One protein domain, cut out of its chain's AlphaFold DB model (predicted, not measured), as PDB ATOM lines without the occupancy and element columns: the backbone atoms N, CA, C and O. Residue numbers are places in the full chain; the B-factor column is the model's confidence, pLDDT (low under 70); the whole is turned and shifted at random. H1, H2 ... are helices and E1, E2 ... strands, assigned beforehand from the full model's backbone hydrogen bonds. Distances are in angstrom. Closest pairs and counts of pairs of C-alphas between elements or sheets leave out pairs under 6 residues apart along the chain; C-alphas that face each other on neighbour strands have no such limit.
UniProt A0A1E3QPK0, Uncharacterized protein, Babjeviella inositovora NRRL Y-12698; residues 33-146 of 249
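AT A GLANCE: This is residues 33 to 146 of the 249 residues of an uncharacterized protein of Babjeviella inositovora NRRL Y-12698 (UniProt A0A1E3QPK0). A small hairpin of two strands, E1 and E2, packs on H3, and H1 bridges H3 and the longest helix, H5. Short H4 is at the end of the body far from the hairpin, while long unnamed stretches, residues 52 to 63 and 108 to 124, link the parts. The printed part has 114 residues, in the order H1, H2, H3, H4, H5, E1, E2; the class is mostly helix and the sheet is antiparallel. It is compact, with a radius of gyration of the C-alphas of 15.0 A and spans of 43 by 37 by 30 A.

IN THESE COORDINATES: E1, residues 125 to 129, begins at C-alpha 125 (-4.050, 12.737, 32.102), and E2, residues 136 to 140, ends at C-alpha 140 (-6.217, 16.498, 33.068). H3 is residues 64 to 78, 21.5 A long, and H5 residues 92 to 107, 22.4 A. H1, residues 33 to 43, is 15.4 A long and begins at C-alpha 33 (16.731, 14.686, 12.495). H2 is residues 48 to 51 and H4 residues 84 to 89.

HOW THE PARTS SIT: In the hairpin E1 and E2, N 128 and O 137 are 2.8 A apart, within hydrogen-bond range. The closest C-alphas of H3 and E1, Gly 71 and Tyr 128, are 5.5 A apart. H1 and H3 touch at Ile 38 and Leu 73, C-alphas 6.6 A apart, with a shallow tilt of 27 degrees, opposite ways. H5, with residues 97 to 104 alone, touches H1 at a steep tilt of 46 degrees, the same way; the closest C-alphas, Arg 39 and Asn 101, are 6.5 A apart. H3 and H5 are near each other. H2 is close to H5 but not clearly touching, with C-alphas of Pro 48 and Leu 107 closest at 5.9 A; so is H4, with Leu 87 and Lys 95 at 7.3 A. H1, H3, H4 and H5 have every O i to N i+4 pair within hydrogen-bond range; H2 is too short for one.

THE WHOLE: The farthest C-alphas, Asp 56 and Met 85, are 45.4 A apart. The printed part has no cut. The links H2 to H3 and H5 to E1 are long, and residues 88 to 93 stand free. The mean pLDDT of the printed part is 75.9; it is under 70 at residues 110 to 124, 126 to 128, 136 and 140 to 146.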
ATOM      1  N   ASP A  33      15.960  14.794  11.252       91.19
ATOM      2  CA  ASP A  33      16.731  14.686  12.495       91.19
ATOM      3  C   ASP A  33      15.784  14.630  13.702       91.19
ATOM      4  O   ASP A  33      15.947  13.801  14.591       91.19
ATOM      5  N   LEU A  34      14.705  15.419  13.656       90.25
ATOM      6  CA  LEU A  34      13.643  15.389  14.662       90.25
ATOM      7  C   LEU A  34      12.950  14.020  14.720       90.25
ATOM      8  O   LEU A  34      12.701  13.501  15.805       90.25
ATOM      9  N   GLU A  35      12.650  13.406  13.573       90.75
ATOM     10  CA  GLU A  35      12.045  12.068  13.557       90.75
ATOM     11  C   GLU A  35      12.994  10.991  14.104       90.75
ATOM     12  O   GLU A  35      12.533  10.018  14.705       90.75
ATOM     13  N   ILE A  36      14.310  11.144  13.912       92.75
ATOM     14  CA  ILE A  36      15.313  10.236  14.487       92.75
ATOM     15  C   ILE A  36      15.319  10.378  16.011       92.75
ATOM     16  O   ILE A  36      15.188   9.370  16.704       92.75
ATOM     17  N   ASP A  37      15.355  11.606  16.532       92.38
ATOM     18  CA  ASP A  37      15.301  11.875  17.976       92.38
ATOM     19  C   ASP A  37      14.017  11.322  18.618       92.38
ATOM     20  O   ASP A  37      14.037  10.763  19.722       92.38
ATOM     21  N   ILE A  38      12.879  11.445  17.923       90.50
ATOM     22  CA  ILE A  38      11.611  10.840  18.348       90.50
ATOM     23  C   ILE A  38      11.747   9.321  18.412       90.50
ATOM     24  O   ILE A  38      11.363   8.721  19.418       90.50
ATOM     25  N   ARG A  39      12.307   8.690  17.374       93.00
ATOM     26  CA  ARG A  39      12.469   7.235  17.324       93.00
ATOM     27  C   ARG A  39      13.362   6.724  18.450       93.00
ATOM     28  O   ARG A  39      12.993   5.765  19.123       93.00
ATOM     29  N   GLU A  40      14.479   7.394  18.711       93.06
ATOM     30  CA  GLU A  40      15.397   7.026  19.792       93.06
ATOM     31  C   GLU A  40      14.721   7.051  21.167       93.06
ATOM     32  O   GLU A  40      14.987   6.193  22.011       93.06
ATOM     33  N   ARG A  41      13.827   8.016  21.402       91.06
ATOM     34  CA  ARG A  41      13.054   8.117  22.649       91.06
ATOM     35  C   ARG A  41      11.913   7.103  22.711       91.06
ATOM     36  O   ARG A  41      11.638   6.575  23.786       91.06
ATOM     37  N   LEU A  42      11.274   6.799  21.582       89.12
ATOM     38  CA  LEU A  42      10.249   5.755  21.487       89.12
ATOM     39  C   LEU A  42      10.826   4.365  21.771       89.12
ATOM     40  O   LEU A  42      10.227   3.605  22.527       89.12
ATOM     41  N   ASP A  43      12.005   4.053  21.232       90.94
ATOM     42  CA  ASP A  43      12.657   2.751  21.413       90.94
ATOM     43  C   ASP A  43      13.144   2.516  22.861       90.94
ATOM     44  O   ASP A  43      13.366   1.374  23.266       90.94
ATOM     45  N   GLN A  44      13.275   3.577  23.669       91.12
ATOM     46  CA  GLN A  44      13.558   3.479  25.110       91.12
ATOM     47  C   GLN A  44      12.326   3.109  25.944       91.12
ATOM     48  O   GLN A  44      12.467   2.655  27.084       91.12
ATOM     49  N   LEU A  45      11.122   3.313  25.408       86.50
ATOM     50  CA  LEU A  45       9.878   3.008  26.100       86.50
ATOM     51  C   LEU A  45       9.460   1.550  25.864       86.50
ATOM     52  O   LEU A  45       9.733   0.960  24.816       86.50
ATOM     53  N   PRO A  46       8.758   0.927  26.828       84.81
ATOM     54  CA  PRO A  46       8.104  -0.344  26.571       84.81
ATOM     55  C   PRO A  46       7.038  -0.171  25.475       84.81
ATOM     56  O   PRO A  46       6.471   0.913  25.323       84.81
ATOM     57  N   PRO A  47       6.701  -1.248  24.742       81.06
ATOM     58  CA  PRO A  47       5.715  -1.172  23.675       81.06
ATOM     59  C   PRO A  47       4.372  -0.643  24.207       81.06
ATOM     60  O   PRO A  47       4.020  -0.964  25.350       81.06
ATOM     61  N   PRO A  48       3.577   0.077  23.392       75.31
ATOM     62  CA  PRO A  48       2.399   0.814  23.861       75.31
ATOM     63  C   PRO A  48       1.416  -0.020  24.698       75.31
ATOM     64  O   PRO A  48       0.921   0.427  25.731       75.31
ATOM     65  N   ASN A  49       1.226  -1.291  24.329       76.12
ATOM     66  CA  ASN A  49       0.345  -2.231  25.034       76.12
ATOM     67  C   ASN A  49       0.788  -2.565  26.475       76.12
ATOM     68  O   ASN A  49      -0.018  -3.051  27.263       76.12
ATOM     69  N   LYS A  50       2.064  -2.355  26.817       79.19
ATOM     70  CA  LYS A  50       2.661  -2.673  28.127       79.19
ATOM     71  C   LYS A  50       3.022  -1.432  28.944       79.19
ATOM     72  O   LYS A  50       3.410  -1.563  30.102       79.19
ATOM     73  N   LEU A  51       2.925  -0.237  28.359       77.56
ATOM     74  CA  LEU A  51       3.278   0.996  29.060       77.56
ATOM     75  C   LEU A  51       2.316   1.253  30.229       77.56
ATOM     76  O   LEU A  51       2.755   1.498  31.351       77.56
ATOM     77  N   TYR A  52       1.013   1.109  29.979       77.44
ATOM     78  CA  TYR A  52      -0.045   1.410  30.949       77.44
ATOM     79  C   TYR A  52      -0.611   0.185  31.674       77.44
ATOM     80  O   TYR A  52      -1.319   0.338  32.671       77.44
ATOM     81  N   HIS A  53      -0.308  -1.026  31.202       78.50
ATOM     82  CA  HIS A  53      -0.847  -2.270  31.749       78.50
ATOM     83  C   HIS A  53       0.267  -3.248  32.112       78.50
ATOM     84  O   HIS A  53       1.223  -3.444  31.362       78.50
ATOM     85  N   ASN A  54       0.102  -3.909  33.254       80.44
ATOM     86  CA  ASN A  54       0.892  -5.089  33.583       80.44
ATOM     87  C   ASN A  54       0.445  -6.275  32.712       80.44
ATOM     88  O   ASN A  54      -0.633  -6.248  32.114       80.44
ATOM     89  N   ALA A  55       1.232  -7.354  32.690       80.06
ATOM     90  CA  ALA A  55       0.862  -8.591  31.990       80.06
ATOM     91  C   ALA A  55      -0.501  -9.160  32.447       80.06
ATOM     92  O   ALA A  55      -1.186  -9.811  31.664       80.06
ATOM     93  N   ASP A  56      -0.913  -8.840  33.678       77.06
ATOM     94  CA  ASP A  56      -2.175  -9.257  34.295       77.06
ATOM     95  C   ASP A  56      -3.373  -8.346  33.942       77.06
ATOM     96  O   ASP A  56      -4.477  -8.535  34.448       77.06
ATOM     97  N   GLY A  57      -3.172  -7.315  33.110       71.25
ATOM     98  CA  GLY A  57      -4.208  -6.365  32.678       71.25
ATOM     99  C   GLY A  57      -4.509  -5.229  33.666       71.25
ATOM    100  O   GLY A  57      -5.174  -4.254  33.309       71.25
ATOM    101  N   THR A  58      -3.983  -5.290  34.892       80.12
ATOM    102  CA  THR A  58      -4.080  -4.198  35.876       80.12
ATOM    103  C   THR A  58      -3.306  -2.959  35.421       80.12
ATOM    104  O   THR A  58      -2.269  -3.094  34.768       80.12
ATOM    105  N   GLN A  59      -3.752  -1.763  35.823       77.62
ATOM    106  CA  GLN A  59      -3.025  -0.515  35.553       77.62
ATOM    107  C   GLN A  59      -1.623  -0.544  36.178       77.62
ATOM    108  O   GLN A  59      -1.463  -0.846  37.364       77.62
ATOM    109  N   ARG A  60      -0.612  -0.235  35.368       80.94
ATOM    110  CA  ARG A  60       0.787  -0.132  35.780       80.94
ATOM    111  C   ARG A  60       1.060   1.265  36.331       80.94
ATOM    112  O   ARG A  60       0.630   2.263  35.755       80.94
ATOM    113  N   VAL A  61       1.818   1.342  37.421       79.44
ATOM    114  CA  VAL A  61       2.410   2.608  37.869       79.44
ATOM    115  C   VAL A  61       3.650   2.861  37.019       79.44
ATOM    116  O   VAL A  61       4.592   2.068  37.043       79.44
ATOM    117  N   ILE A  62       3.623   3.938  36.238       80.12
ATOM    118  CA  ILE A  62       4.730   4.329  35.362       80.12
ATOM    119  C   ILE A  62       5.856   4.905  36.236       80.12
ATOM    120  O   ILE A  62       5.577   5.786  37.050       80.12
ATOM    121  N   PRO A  63       7.106   4.427  36.105       84.25
ATOM    122  CA  PRO A  63       8.237   4.987  36.835       84.25
ATOM    123  C   PRO A  63       8.590   6.391  36.327       84.25
ATOM    124  O   PRO A  63       8.448   6.688  35.142       84.25
ATOM    125  N   ASP A  64       9.131   7.235  37.209       81.00
ATOM    126  CA  ASP A  64       9.461   8.637  36.899       81.00
ATOM    127  C   ASP A  64      10.423   8.790  35.707       81.00
ATOM    128  O   ASP A  64      10.357   9.776  34.976       81.00
ATOM    129  N   SER A  65      11.286   7.798  35.461       85.12
ATOM    130  CA  SER A  65      12.180   7.771  34.298       85.12
ATOM    131  C   SER A  65      11.427   7.641  32.972       85.12
ATOM    132  O   SER A  65      11.733   8.358  32.026       85.12
ATOM    133  N   GLU A  66      10.424   6.758  32.903       84.56
ATOM    134  CA  GLU A  66       9.567   6.604  31.715       84.56
ATOM    135  C   GLU A  66       8.681   7.839  31.543       84.56
ATOM    136  O   GLU A  66       8.483   8.325  30.431       84.56
ATOM    137  N   LEU A  67       8.204   8.403  32.653       81.25
ATOM    138  CA  LEU A  67       7.401   9.615  32.634       81.25
ATOM    139  C   LEU A  67       8.177  10.823  32.090       81.25
ATOM    140  O   LEU A  67       7.624  11.622  31.333       81.25
ATOM    141  N   LYS A  68       9.464  10.930  32.437       85.50
ATOM    142  CA  LYS A  68      10.353  11.966  31.909       85.50
ATOM    143  C   LYS A  68      10.486  11.878  30.391       85.50
ATOM    144  O   LYS A  68      10.301  12.889  29.721       85.50
ATOM    145  N   ILE A  69      10.715  10.675  29.863       86.06
ATOM    146  CA  ILE A  69      10.812  10.432  28.415       86.06
ATOM    147  C   ILE A  69       9.496  10.799  27.713       86.06
ATOM    148  O   ILE A  69       9.521  11.418  26.652       86.06
ATOM    149  N   LEU A  70       8.341  10.489  28.311       82.12
ATOM    150  CA  LEU A  70       7.035  10.870  27.757       82.12
ATOM    151  C   LEU A  70       6.836  12.393  27.691       82.12
ATOM    152  O   LEU A  70       6.312  12.894  26.697       82.12
ATOM    153  N   GLY A  71       7.252  13.135  28.723       77.88
ATOM    154  CA  GLY A  71       7.202  14.603  28.699       77.88
ATOM    155  C   GLY A  71       8.143  15.191  27.645       77.88
ATOM    156  O   GLY A  71       7.747  16.049  26.859       77.88
ATOM    157  N   GLU A  72       9.356  14.654  27.564       84.00
ATOM    158  CA  GLU A  72      10.356  14.976  26.549       84.00
ATOM    159  C   GLU A  72       9.853  14.719  25.115       84.00
ATOM    160  O   GLU A  72      10.058  15.543  24.222       84.00
ATOM    161  N   LEU A  73       9.161  13.600  24.884       84.44
ATOM    162  CA  LEU A  73       8.499  13.292  23.613       84.44
ATOM    163  C   LEU A  73       7.387  14.290  23.297       84.44
ATOM    164  O   LEU A  73       7.262  14.719  22.153       84.44
ATOM    165  N   GLN A  74       6.595  14.699  24.289       79.44
ATOM    166  CA  GLN A  74       5.524  15.669  24.072       79.44
ATOM    167  C   GLN A  74       6.060  17.019  23.579       79.44
ATOM    168  O   GLN A  74       5.407  17.674  22.766       79.44
ATOM    169  N   VAL A  75       7.238  17.438  24.052       82.56
ATOM    170  CA  VAL A  75       7.898  18.659  23.570       82.56
ATOM    171  C   VAL A  75       8.303  18.502  22.104       82.56
ATOM    172  O   VAL A  75       7.900  19.329  21.294       82.56
ATOM    173  N   LEU A  76       8.994  17.415  21.741       84.62
ATOM    174  CA  LEU A  76       9.402  17.161  20.348       84.62
ATOM    175  C   LEU A  76       8.211  17.068  19.387       84.62
ATOM    176  O   LEU A  76       8.256  17.565  18.266       84.62
ATOM    177  N   VAL A  77       7.115  16.460  19.839       83.31
ATOM    178  CA  VAL A  77       5.889  16.303  19.051       83.31
ATOM    179  C   VAL A  77       5.205  17.638  18.749       83.31
ATOM    180  O   VAL A  77       4.490  17.731  17.756       83.31
ATOM    181  N   LYS A  78       5.407  18.687  19.554       79.12
ATOM    182  CA  LYS A  78       4.855  20.016  19.234       79.12
ATOM    183  C   LYS A  78       5.488  20.620  17.983       79.12
ATOM    184  O   LYS A  78       4.788  21.296  17.236       79.12
ATOM    185  N   ASP A  79       6.767  20.342  17.758       80.69
ATOM    186  CA  ASP A  79       7.526  20.843  16.607       80.69
ATOM    187  C   ASP A  79       7.402  19.915  15.386       80.69
ATOM    188  O   ASP A  79       7.893  20.214  14.295       80.69
ATOM    189  N   ARG A  80       6.713  18.782  15.557       82.69
ATOM    190  CA  ARG A  80       6.463  17.789  14.523       82.69
ATOM    191  C   ARG A  80       5.364  18.264  13.571       82.69
ATOM    192  O   ARG A  80       4.172  18.098  13.833       82.69
ATOM    193  N   GLU A  81       5.760  18.789  12.416       81.06
ATOM    194  CA  GLU A  81       4.840  19.252  11.375       81.06
ATOM    195  C   GLU A  81       5.153  18.625  10.010       81.06
ATOM    196  O   GLU A  81       6.305  18.542   9.592       81.06
ATOM    197  N   LEU A  82       4.108  18.228   9.276       81.69
ATOM    198  CA  LEU A  82       4.225  17.767   7.892       81.69
ATOM    199  C   LEU A  82       3.308  18.592   6.990       81.69
ATOM    200  O   LEU A  82       2.090  18.638   7.184       81.69
ATOM    201  N   GLY A  83       3.902  19.263   6.003       79.06
ATOM    202  CA  GLY A  83       3.161  19.977   4.971       79.06
ATOM    203  C   GLY A  83       2.537  19.024   3.949       79.06
ATOM    204  O   GLY A  83       3.053  17.940   3.679       79.06
ATOM    205  N   VAL A  84       1.446  19.451   3.308       77.44
ATOM    206  CA  VAL A  84       0.816  18.672   2.222       77.44
ATOM    207  C   VAL A  84       1.774  18.491   1.042       77.44
ATOM    208  O   VAL A  84       1.822  17.422   0.442       77.44
ATOM    209  N   MET A  85       2.554  19.526   0.720       78.50
ATOM    210  CA  MET A  85       3.532  19.450  -0.366       78.50
ATOM    211  C   MET A  85       4.717  18.563   0.005       78.50
ATOM    212  O   MET A  85       5.156  17.783  -0.836       78.50
ATOM    213  N   ASP A  86       5.158  18.610   1.265       81.44
ATOM    214  CA  ASP A  86       6.210  17.731   1.778       81.44
ATOM    215  C   ASP A  86       5.798  16.265   1.627       81.44
ATOM    216  O   ASP A  86       6.540  15.466   1.063       81.44
ATOM    217  N   LEU A  87       4.566  15.923   2.010       81.94
ATOM    218  CA  LEU A  87       4.035  14.571   1.843       81.94
ATOM    219  C   LEU A  87       4.039  14.099   0.380       81.94
ATOM    220  O   LEU A  87       4.173  12.907   0.119       81.94
ATOM    221  N   LEU A  88       3.911  14.994  -0.597       83.69
ATOM    222  CA  LEU A  88       3.989  14.613  -2.008       83.69
ATOM    223  C   LEU A  88       5.439  14.472  -2.491       83.69
ATOM    224  O   LEU A  88       5.709  13.589  -3.302       83.69
ATOM    225  N   SER A  89       6.361  15.298  -1.989       85.38
ATOM    226  CA  SER A  89       7.762  15.334  -2.431       85.38
ATOM    227  C   SER A  89       8.716  14.409  -1.672       85.38
ATOM    228  O   SER A  89       9.809  14.154  -2.171       85.38
ATOM    229  N   LEU A  90       8.348  13.939  -0.476       85.94
ATOM    230  CA  LEU A  90       9.190  13.062   0.343       85.94
ATOM    231  C   LEU A  90       9.429  11.697  -0.322       85.94
ATOM    232  O   LEU A  90       8.541  11.152  -0.992       85.94
ATOM    233  N   ASP A  91      10.603  11.125  -0.052       89.50
ATOM    234  CA  ASP A  91      10.929   9.745  -0.408       89.50
ATOM    235  C   ASP A  91      10.100   8.742   0.414       89.50
ATOM    236  O   ASP A  91       9.623   9.044   1.512       89.50
ATOM    237  N   GLU A  92       9.931   7.532  -0.114       88.25
ATOM    238  CA  GLU A  92       9.113   6.489   0.512       88.25
ATOM    239  C   GLU A  92       9.668   6.073   1.882       88.25
ATOM    240  O   GLU A  92       8.899   5.838   2.811       88.25
ATOM    241  N   ALA A  93      10.997   6.058   2.040       88.56
ATOM    242  CA  ALA A  93      11.645   5.726   3.307       88.56
ATOM    243  C   ALA A  93      11.355   6.756   4.413       88.56
ATOM    244  O   ALA A  93      11.161   6.388   5.570       88.56
ATOM    245  N   ASP A  94      11.299   8.043   4.066       88.44
ATOM    246  CA  ASP A  94      10.975   9.110   5.019       88.44
ATOM    247  C   ASP A  94       9.480   9.129   5.354       88.44
ATOM    248  O   ASP A  94       9.094   9.371   6.498       88.44
ATOM    249  N   LYS A  95       8.629   8.795   4.380       88.06
ATOM    250  CA  LYS A  95       7.186   8.620   4.594       88.06
ATOM    251  C   LYS A  95       6.877   7.465   5.528       88.06
ATOM    252  O   LYS A  95       6.047   7.633   6.423       88.06
ATOM    253  N   SER A  96       7.509   6.306   5.326       88.62
ATOM    254  CA  SER A  96       7.301   5.160   6.212       88.62
ATOM    255  C   SER A  96       7.788   5.488   7.615       88.62
ATOM    256  O   SER A  96       7.048   5.278   8.564       88.62
ATOM    257  N   PHE A  97       8.955   6.127   7.745       88.44
ATOM    258  CA  PHE A  97       9.492   6.536   9.041       88.44
ATOM    259  C   PHE A  97       8.566   7.508   9.792       88.44
ATOM    260  O   PHE A  97       8.244   7.285  10.958       88.44
ATOM    261  N   TRP A  98       8.052   8.532   9.104       88.94
ATOM    262  CA  TRP A  98       7.055   9.446   9.664       88.94
ATOM    263  C   TRP A  98       5.761   8.727  10.070       88.94
ATOM    264  O   TRP A  98       5.153   9.045  11.095       88.94
ATOM    265  N   THR A  99       5.295   7.783   9.257       88.50
ATOM    266  CA  THR A  99       4.040   7.069   9.525       88.50
ATOM    267  C   THR A  99       4.196   6.133  10.721       88.50
ATOM    268  O   THR A  99       3.396   6.211  11.644       88.50
ATOM    269  N   ASP A 100       5.271   5.345  10.760       89.50
ATOM    270  CA  ASP A 100       5.560   4.392  11.835       89.50
ATOM    271  C   ASP A 100       5.716   5.107  13.189       89.50
ATOM    272  O   ASP A 100       5.094   4.723  14.180       89.50
ATOM    273  N   ASN A 101       6.478   6.208  13.231       89.81
ATOM    274  CA  ASN A 101       6.596   7.036  14.434       89.81
ATOM    275  C   ASN A 101       5.250   7.654  14.833       89.81
ATOM    276  O   ASN A 101       4.926   7.738  16.017       89.81
ATOM    277  N   GLY A 102       4.464   8.104  13.852       86.31
ATOM    278  CA  GLY A 102       3.133   8.660  14.083       86.31
ATOM    279  C   GLY A 102       2.186   7.650  14.729       86.31
ATOM    280  O   GLY A 102       1.516   7.991  15.703       86.31
ATOM    281  N   ASP A 103       2.183   6.414  14.231       84.50
ATOM    282  CA  ASP A 103       1.375   5.315  14.754       84.50
ATOM    283  C   ASP A 103       1.772   4.970  16.199       84.50
ATOM    284  O   ASP A 103       0.904   4.851  17.069       84.50
ATOM    285  N   ASP A 104       3.072   4.884  16.495       84.81
ATOM    286  CA  ASP A 104       3.570   4.628  17.852       84.81
ATOM    287  C   ASP A 104       3.183   5.765  18.822       84.81
ATOM    288  O   ASP A 104       2.674   5.510  19.918       84.81
ATOM    289  N   LEU A 105       3.339   7.029  18.415       83.50
ATOM    290  CA  LEU A 105       2.947   8.201  19.212       83.50
ATOM    291  C   LEU A 105       1.432   8.279  19.459       83.50
ATOM    292  O   LEU A 105       0.993   8.716  20.529       83.50
ATOM    293  N   GLU A 106       0.631   7.859  18.478       79.06
ATOM    294  CA  GLU A 106      -0.825   7.760  18.583       79.06
ATOM    295  C   GLU A 106      -1.230   6.664  19.582       79.06
ATOM    296  O   GLU A 106      -2.112   6.866  20.424       79.06
ATOM    297  N   LEU A 107      -0.568   5.504  19.526       77.50
ATOM    298  CA  LEU A 107      -0.793   4.395  20.456       77.50
ATOM    299  C   LEU A 107      -0.395   4.757  21.892       77.50
ATOM    300  O   LEU A 107      -1.085   4.363  22.834       77.50
ATOM    301  N   LEU A 108       0.667   5.545  22.060       74.56
ATOM    302  CA  LEU A 108       1.107   6.093  23.346       74.56
ATOM    303  C   LEU A 108       0.253   7.269  23.842       74.56
ATOM    304  O   LEU A 108       0.526   7.810  24.909       74.56
ATOM    305  N   GLN A 109      -0.781   7.674  23.100       70.88
ATOM    306  CA  GLN A 109      -1.677   8.781  23.461       70.88
ATOM    307  C   GLN A 109      -0.958  10.132  23.634       70.88
ATOM    308  O   GLN A 109      -1.474  11.033  24.299       70.88
ATOM    309  N   ILE A 110       0.224  10.290  23.029       69.00
ATOM    310  CA  ILE A 110       0.989  11.545  23.046       69.00
ATOM    311  C   ILE A 110       0.388  12.521  22.028       69.00
ATOM    312  O   ILE A 110       0.254  13.713  22.309       69.00
ATOM    313  N   ILE A 111      -0.027  12.005  20.864       64.31
ATOM    314  CA  ILE A 111      -0.770  12.751  19.842       64.31
ATOM    315  C   ILE A 111      -2.263  12.405  19.954       64.31
ATOM    316  O   ILE A 111      -2.613  11.233  20.118       64.31
ATOM    317  N   PRO A 112      -3.174  13.391  19.849       56.31
ATOM    318  CA  PRO A 112      -4.604  13.116  19.798       56.31
ATOM    319  C   PRO A 112      -4.958  12.249  18.581       56.31
ATOM    320  O   PRO A 112      -4.709  12.623  17.435       56.31
ATOM    321  N   LYS A 113      -5.600  11.106  18.844       55.69
ATOM    322  CA  LYS A 113      -6.176  10.215  17.830       55.69
ATOM    323  C   LYS A 113      -7.153  10.976  16.931       55.69
ATOM    324  O   LYS A 113      -8.213  11.389  17.393       55.69
ATOM    325  N   VAL A 114      -6.842  11.099  15.635       49.31
ATOM    326  CA  VAL A 114      -7.756  11.698  14.636       49.31
ATOM    327  C   VAL A 114      -8.997  10.816  14.428       49.31
ATOM    328  O   VAL A 114     -10.063  11.317  14.091       49.31
ATOM    329  N   GLN A 115      -8.894   9.503  14.669       37.62
ATOM    330  CA  GLN A 115     -10.021   8.569  14.617       37.62
ATOM    331  C   GLN A 115      -9.841   7.427  15.626       37.62
ATOM    332  O   GLN A 115      -9.393   6.341  15.266       37.62
ATOM    333  N   SER A 116     -10.228   7.608  16.891       37.81
ATOM    334  CA  SER A 116     -10.596   6.437  17.697       37.81
ATOM    335  C   SER A 116     -11.469   6.783  18.893       37.81
ATOM    336  O   SER A 116     -11.021   7.298  19.911       37.81
ATOM    337  N   HIS A 117     -12.732   6.408  18.764       37.25
ATOM    338  CA  HIS A 117     -13.782   6.466  19.773       37.25
ATOM    339  C   HIS A 117     -13.640   5.409  20.893       37.25
ATOM    340  O   HIS A 117     -14.654   4.991  21.448       37.25
ATOM    341  N   SER A 118     -12.441   4.910  21.239       34.41
ATOM    342  CA  SER A 118     -12.401   3.798  22.214       34.41
ATOM    343  C   SER A 118     -11.219   3.622  23.167       34.41
ATOM    344  O   SER A 118     -11.391   2.816  24.069       34.41
ATOM    345  N   ASP A 119     -10.116   4.386  23.115       40.19
ATOM    346  CA  ASP A 119      -8.966   4.080  24.004       40.19
ATOM    347  C   ASP A 119      -8.331   5.246  24.775       40.19
ATOM    348  O   ASP A 119      -7.492   4.998  25.638       40.19
ATOM    349  N   SER A 120      -8.782   6.497  24.630       45.28
ATOM    350  CA  SER A 120      -8.350   7.603  25.521       45.28
ATOM    351  C   SER A 120      -8.816   7.447  26.984       45.28
ATOM    352  O   SER A 120      -8.737   8.370  27.789       45.28
ATOM    353  N   LYS A 121      -9.321   6.265  27.351       50.84
ATOM    354  CA  LYS A 121      -9.878   5.936  28.662       50.84
ATOM    355  C   LYS A 121      -8.862   5.332  29.635       50.84
ATOM    356  O   LYS A 121      -9.234   5.072  30.776       50.84
ATOM    357  N   ILE A 122      -7.623   5.073  29.205       51.09
ATOM    358  CA  ILE A 122      -6.640   4.352  30.033       51.09
ATOM    359  C   ILE A 122      -6.043   5.281  31.101       51.09
ATOM    360  O   ILE A 122      -6.038   4.922  32.280       51.09
ATOM    361  N   VAL A 123      -5.629   6.496  30.719       55.56
ATOM    362  CA  VAL A 123      -5.195   7.558  31.640       55.56
ATOM    363  C   VAL A 123      -5.745   8.894  31.137       55.56
ATOM    364  O   VAL A 123      -5.308   9.422  30.127       55.56
ATOM    365  N   ASP A 124      -6.689   9.484  31.867       63.53
ATOM    366  CA  ASP A 124      -7.323  10.781  31.549       63.53
ATOM    367  C   ASP A 124      -6.388  11.999  31.781       63.53
ATOM    368  O   ASP A 124      -6.804  13.140  31.986       63.53
ATOM    369  N   LYS A 125      -5.080  11.750  31.814       70.06
ATOM    370  CA  LYS A 125      -4.050  12.737  32.102       70.06
ATOM    371  C   LYS A 125      -2.922  12.581  31.101       70.06
ATOM    372  O   LYS A 125      -2.524  11.466  30.793       70.06
ATOM    373  N   ILE A 126      -2.369  13.704  30.673       66.94
ATOM    374  CA  ILE A 126      -1.190  13.751  29.810       66.94
ATOM    375  C   ILE A 126      -0.049  14.341  30.652       66.94
ATOM    376  O   ILE A 126      -0.293  15.322  31.373       66.94
ATOM    377  N   PRO A 127       1.160  13.748  30.648       67.25
ATOM    378  CA  PRO A 127       2.303  14.367  31.305       67.25
ATOM    379  C   PRO A 127       2.644  15.661  30.564       67.25
ATOM    380  O   PRO A 127       2.592  15.682  29.342       67.25
ATOM    381  N   TYR A 128       2.947  16.736  31.287       69.94
ATOM    382  CA  TYR A 128       3.432  17.991  30.720       69.94
ATOM    383  C   TYR A 128       4.533  18.572  31.605       69.94
ATOM    384  O   TYR A 128       4.490  18.456  32.832       69.94
ATOM    385  N   GLU A 129       5.506  19.215  30.973       70.62
ATOM    386  CA  GLU A 129       6.524  19.999  31.662       70.62
ATOM    387  C   GLU A 129       6.002  21.423  31.892       70.62
ATOM    388  O   GLU A 129       5.516  22.085  30.969       70.62
ATOM    389  N   ASP A 130       6.036  21.885  33.140       73.25
ATOM    390  CA  ASP A 130       5.651  23.250  33.488       73.25
ATOM    391  C   ASP A 130       6.796  24.219  33.156       73.25
ATOM    392  O   ASP A 130       7.839  24.204  33.807       73.25
ATOM    393  N   GLU A 131       6.580  25.096  32.171       71.56
ATOM    394  CA  GLU A 131       7.570  26.041  31.623       71.56
ATOM    395  C   GLU A 131       8.252  26.928  32.680       71.56
ATOM    396  O   GLU A 131       9.339  27.453  32.448       71.56
ATOM    397  N   LYS A 132       7.624  27.121  33.848       77.00
ATOM    398  CA  LYS A 132       8.168  27.957  34.929       77.00
ATOM    399  C   LYS A 132       8.991  27.189  35.956       77.00
ATOM    400  O   LYS A 132       9.812  27.802  36.634       77.00
ATOM    401  N   THR A 133       8.726  25.897  36.133       73.56
ATOM    402  CA  THR A 133       9.319  25.097  37.217       73.56
ATOM    403  C   THR A 133      10.182  23.945  36.714       73.56
ATOM    404  O   THR A 133      10.986  23.434  37.488       73.56
ATOM    405  N   GLY A 134      10.050  23.544  35.445       70.38
ATOM    406  CA  GLY A 134      10.702  22.347  34.898       70.38
ATOM    407  C   GLY A 134      10.209  21.047  35.546       70.38
ATOM    408  O   GLY A 134      10.779  19.982  35.331       70.38
ATOM    409  N   GLU A 135       9.167  21.119  36.383       74.00
ATOM    410  CA  GLU A 135       8.589  19.955  37.039       74.00
ATOM    411  C   GLU A 135       7.584  19.279  36.114       74.00
ATOM    412  O   GLU A 135       6.723  19.920  35.501       74.00
ATOM    413  N   LEU A 136       7.665  17.955  36.075       68.25
ATOM    414  CA  LEU A 136       6.829  17.126  35.230       68.25
ATOM    415  C   LEU A 136       5.533  16.788  35.974       68.25
ATOM    416  O   LEU A 136       5.539  16.103  37.000       68.25
ATOM    417  N   LYS A 137       4.411  17.323  35.494       73.31
ATOM    418  CA  LYS A 137       3.095  17.211  36.139       73.31
ATOM    419  C   LYS A 137       2.104  16.545  35.200       73.31
ATOM    420  O   LYS A 137       2.212  16.608  33.984       73.31
ATOM    421  N   TRP A 138       1.091  15.908  35.769       72.00
ATOM    422  CA  TRP A 138      -0.011  15.346  34.996       72.00
ATOM    423  C   TRP A 138      -1.118  16.387  34.828       72.00
ATOM    424  O   TRP A 138      -1.700  16.830  35.820       72.00
ATOM    425  N   LYS A 139      -1.458  16.749  33.588       72.19
ATOM    426  CA  LYS A 139      -2.603  17.618  33.291       72.19
ATOM    427  C   LYS A 139      -3.795  16.781  32.876       72.19
ATOM    428  O   LYS A 139      -3.703  15.984  31.949       72.19
ATOM    429  N   ILE A 140      -4.926  17.005  33.536       67.81
ATOM    430  CA  ILE A 140      -6.217  16.498  33.068       67.81
ATOM    431  C   ILE A 140      -6.622  17.358  31.871       67.81
ATOM    432  O   ILE A 140      -6.866  18.557  32.025       67.81
ATOM    433  N   VAL A 141      -6.670  16.765  30.681       60.97
ATOM    434  CA  VAL A 141      -7.140  17.437  29.467       60.97
ATOM    435  C   VAL A 141      -8.504  16.858  29.124       60.97
ATOM    436  O   VAL A 141      -8.613  15.823  28.481       60.97
ATOM    437  N   ARG A 142      -9.562  17.533  29.579       56.22
ATOM    438  CA  ARG A 142     -10.942  17.231  29.193       56.22
ATOM    439  C   ARG A 142     -11.507  18.442  28.463       56.22
ATOM    440  O   ARG A 142     -11.730  19.475  29.088       56.22
ATOM    441  N   GLY A 143     -11.731  18.310  27.157       47.00
ATOM    442  CA  GLY A 143     -12.427  19.318  26.352       47.00
ATOM    443  C   GLY A 143     -11.697  19.714  25.067       47.00
ATOM    444  O   GLY A 143     -10.504  19.992  25.087       47.00
ATOM    445  N   SER A 144     -12.475  19.748  23.981       49.88
ATOM    446  CA  SER A 144     -12.167  20.219  22.619       49.88
ATOM    447  C   SER A 144     -11.111  19.452  21.811       49.88
ATOM    448  O   SER A 144     -10.277  20.064  21.139       49.88
ATOM    449  N   SER A 145     -11.155  18.117  21.800       56.53
ATOM    450  CA  SER A 145     -10.546  17.382  20.685       56.53
ATOM    451  C   SER A 145     -11.454  17.530  19.462       56.53
ATOM    452  O   SER A 145     -12.438  16.807  19.342       56.53
ATOM    453  N   ASN A 146     -11.155  18.485  18.578       59.00
ATOM    454  CA  ASN A 146     -11.831  18.568  17.284       59.00
ATOM    455  C   ASN A 146     -11.590  17.249  16.541       59.00
ATOM    456  O   ASN A 146     -10.446  16.918  16.230       59.00
TER     457      ASN A 146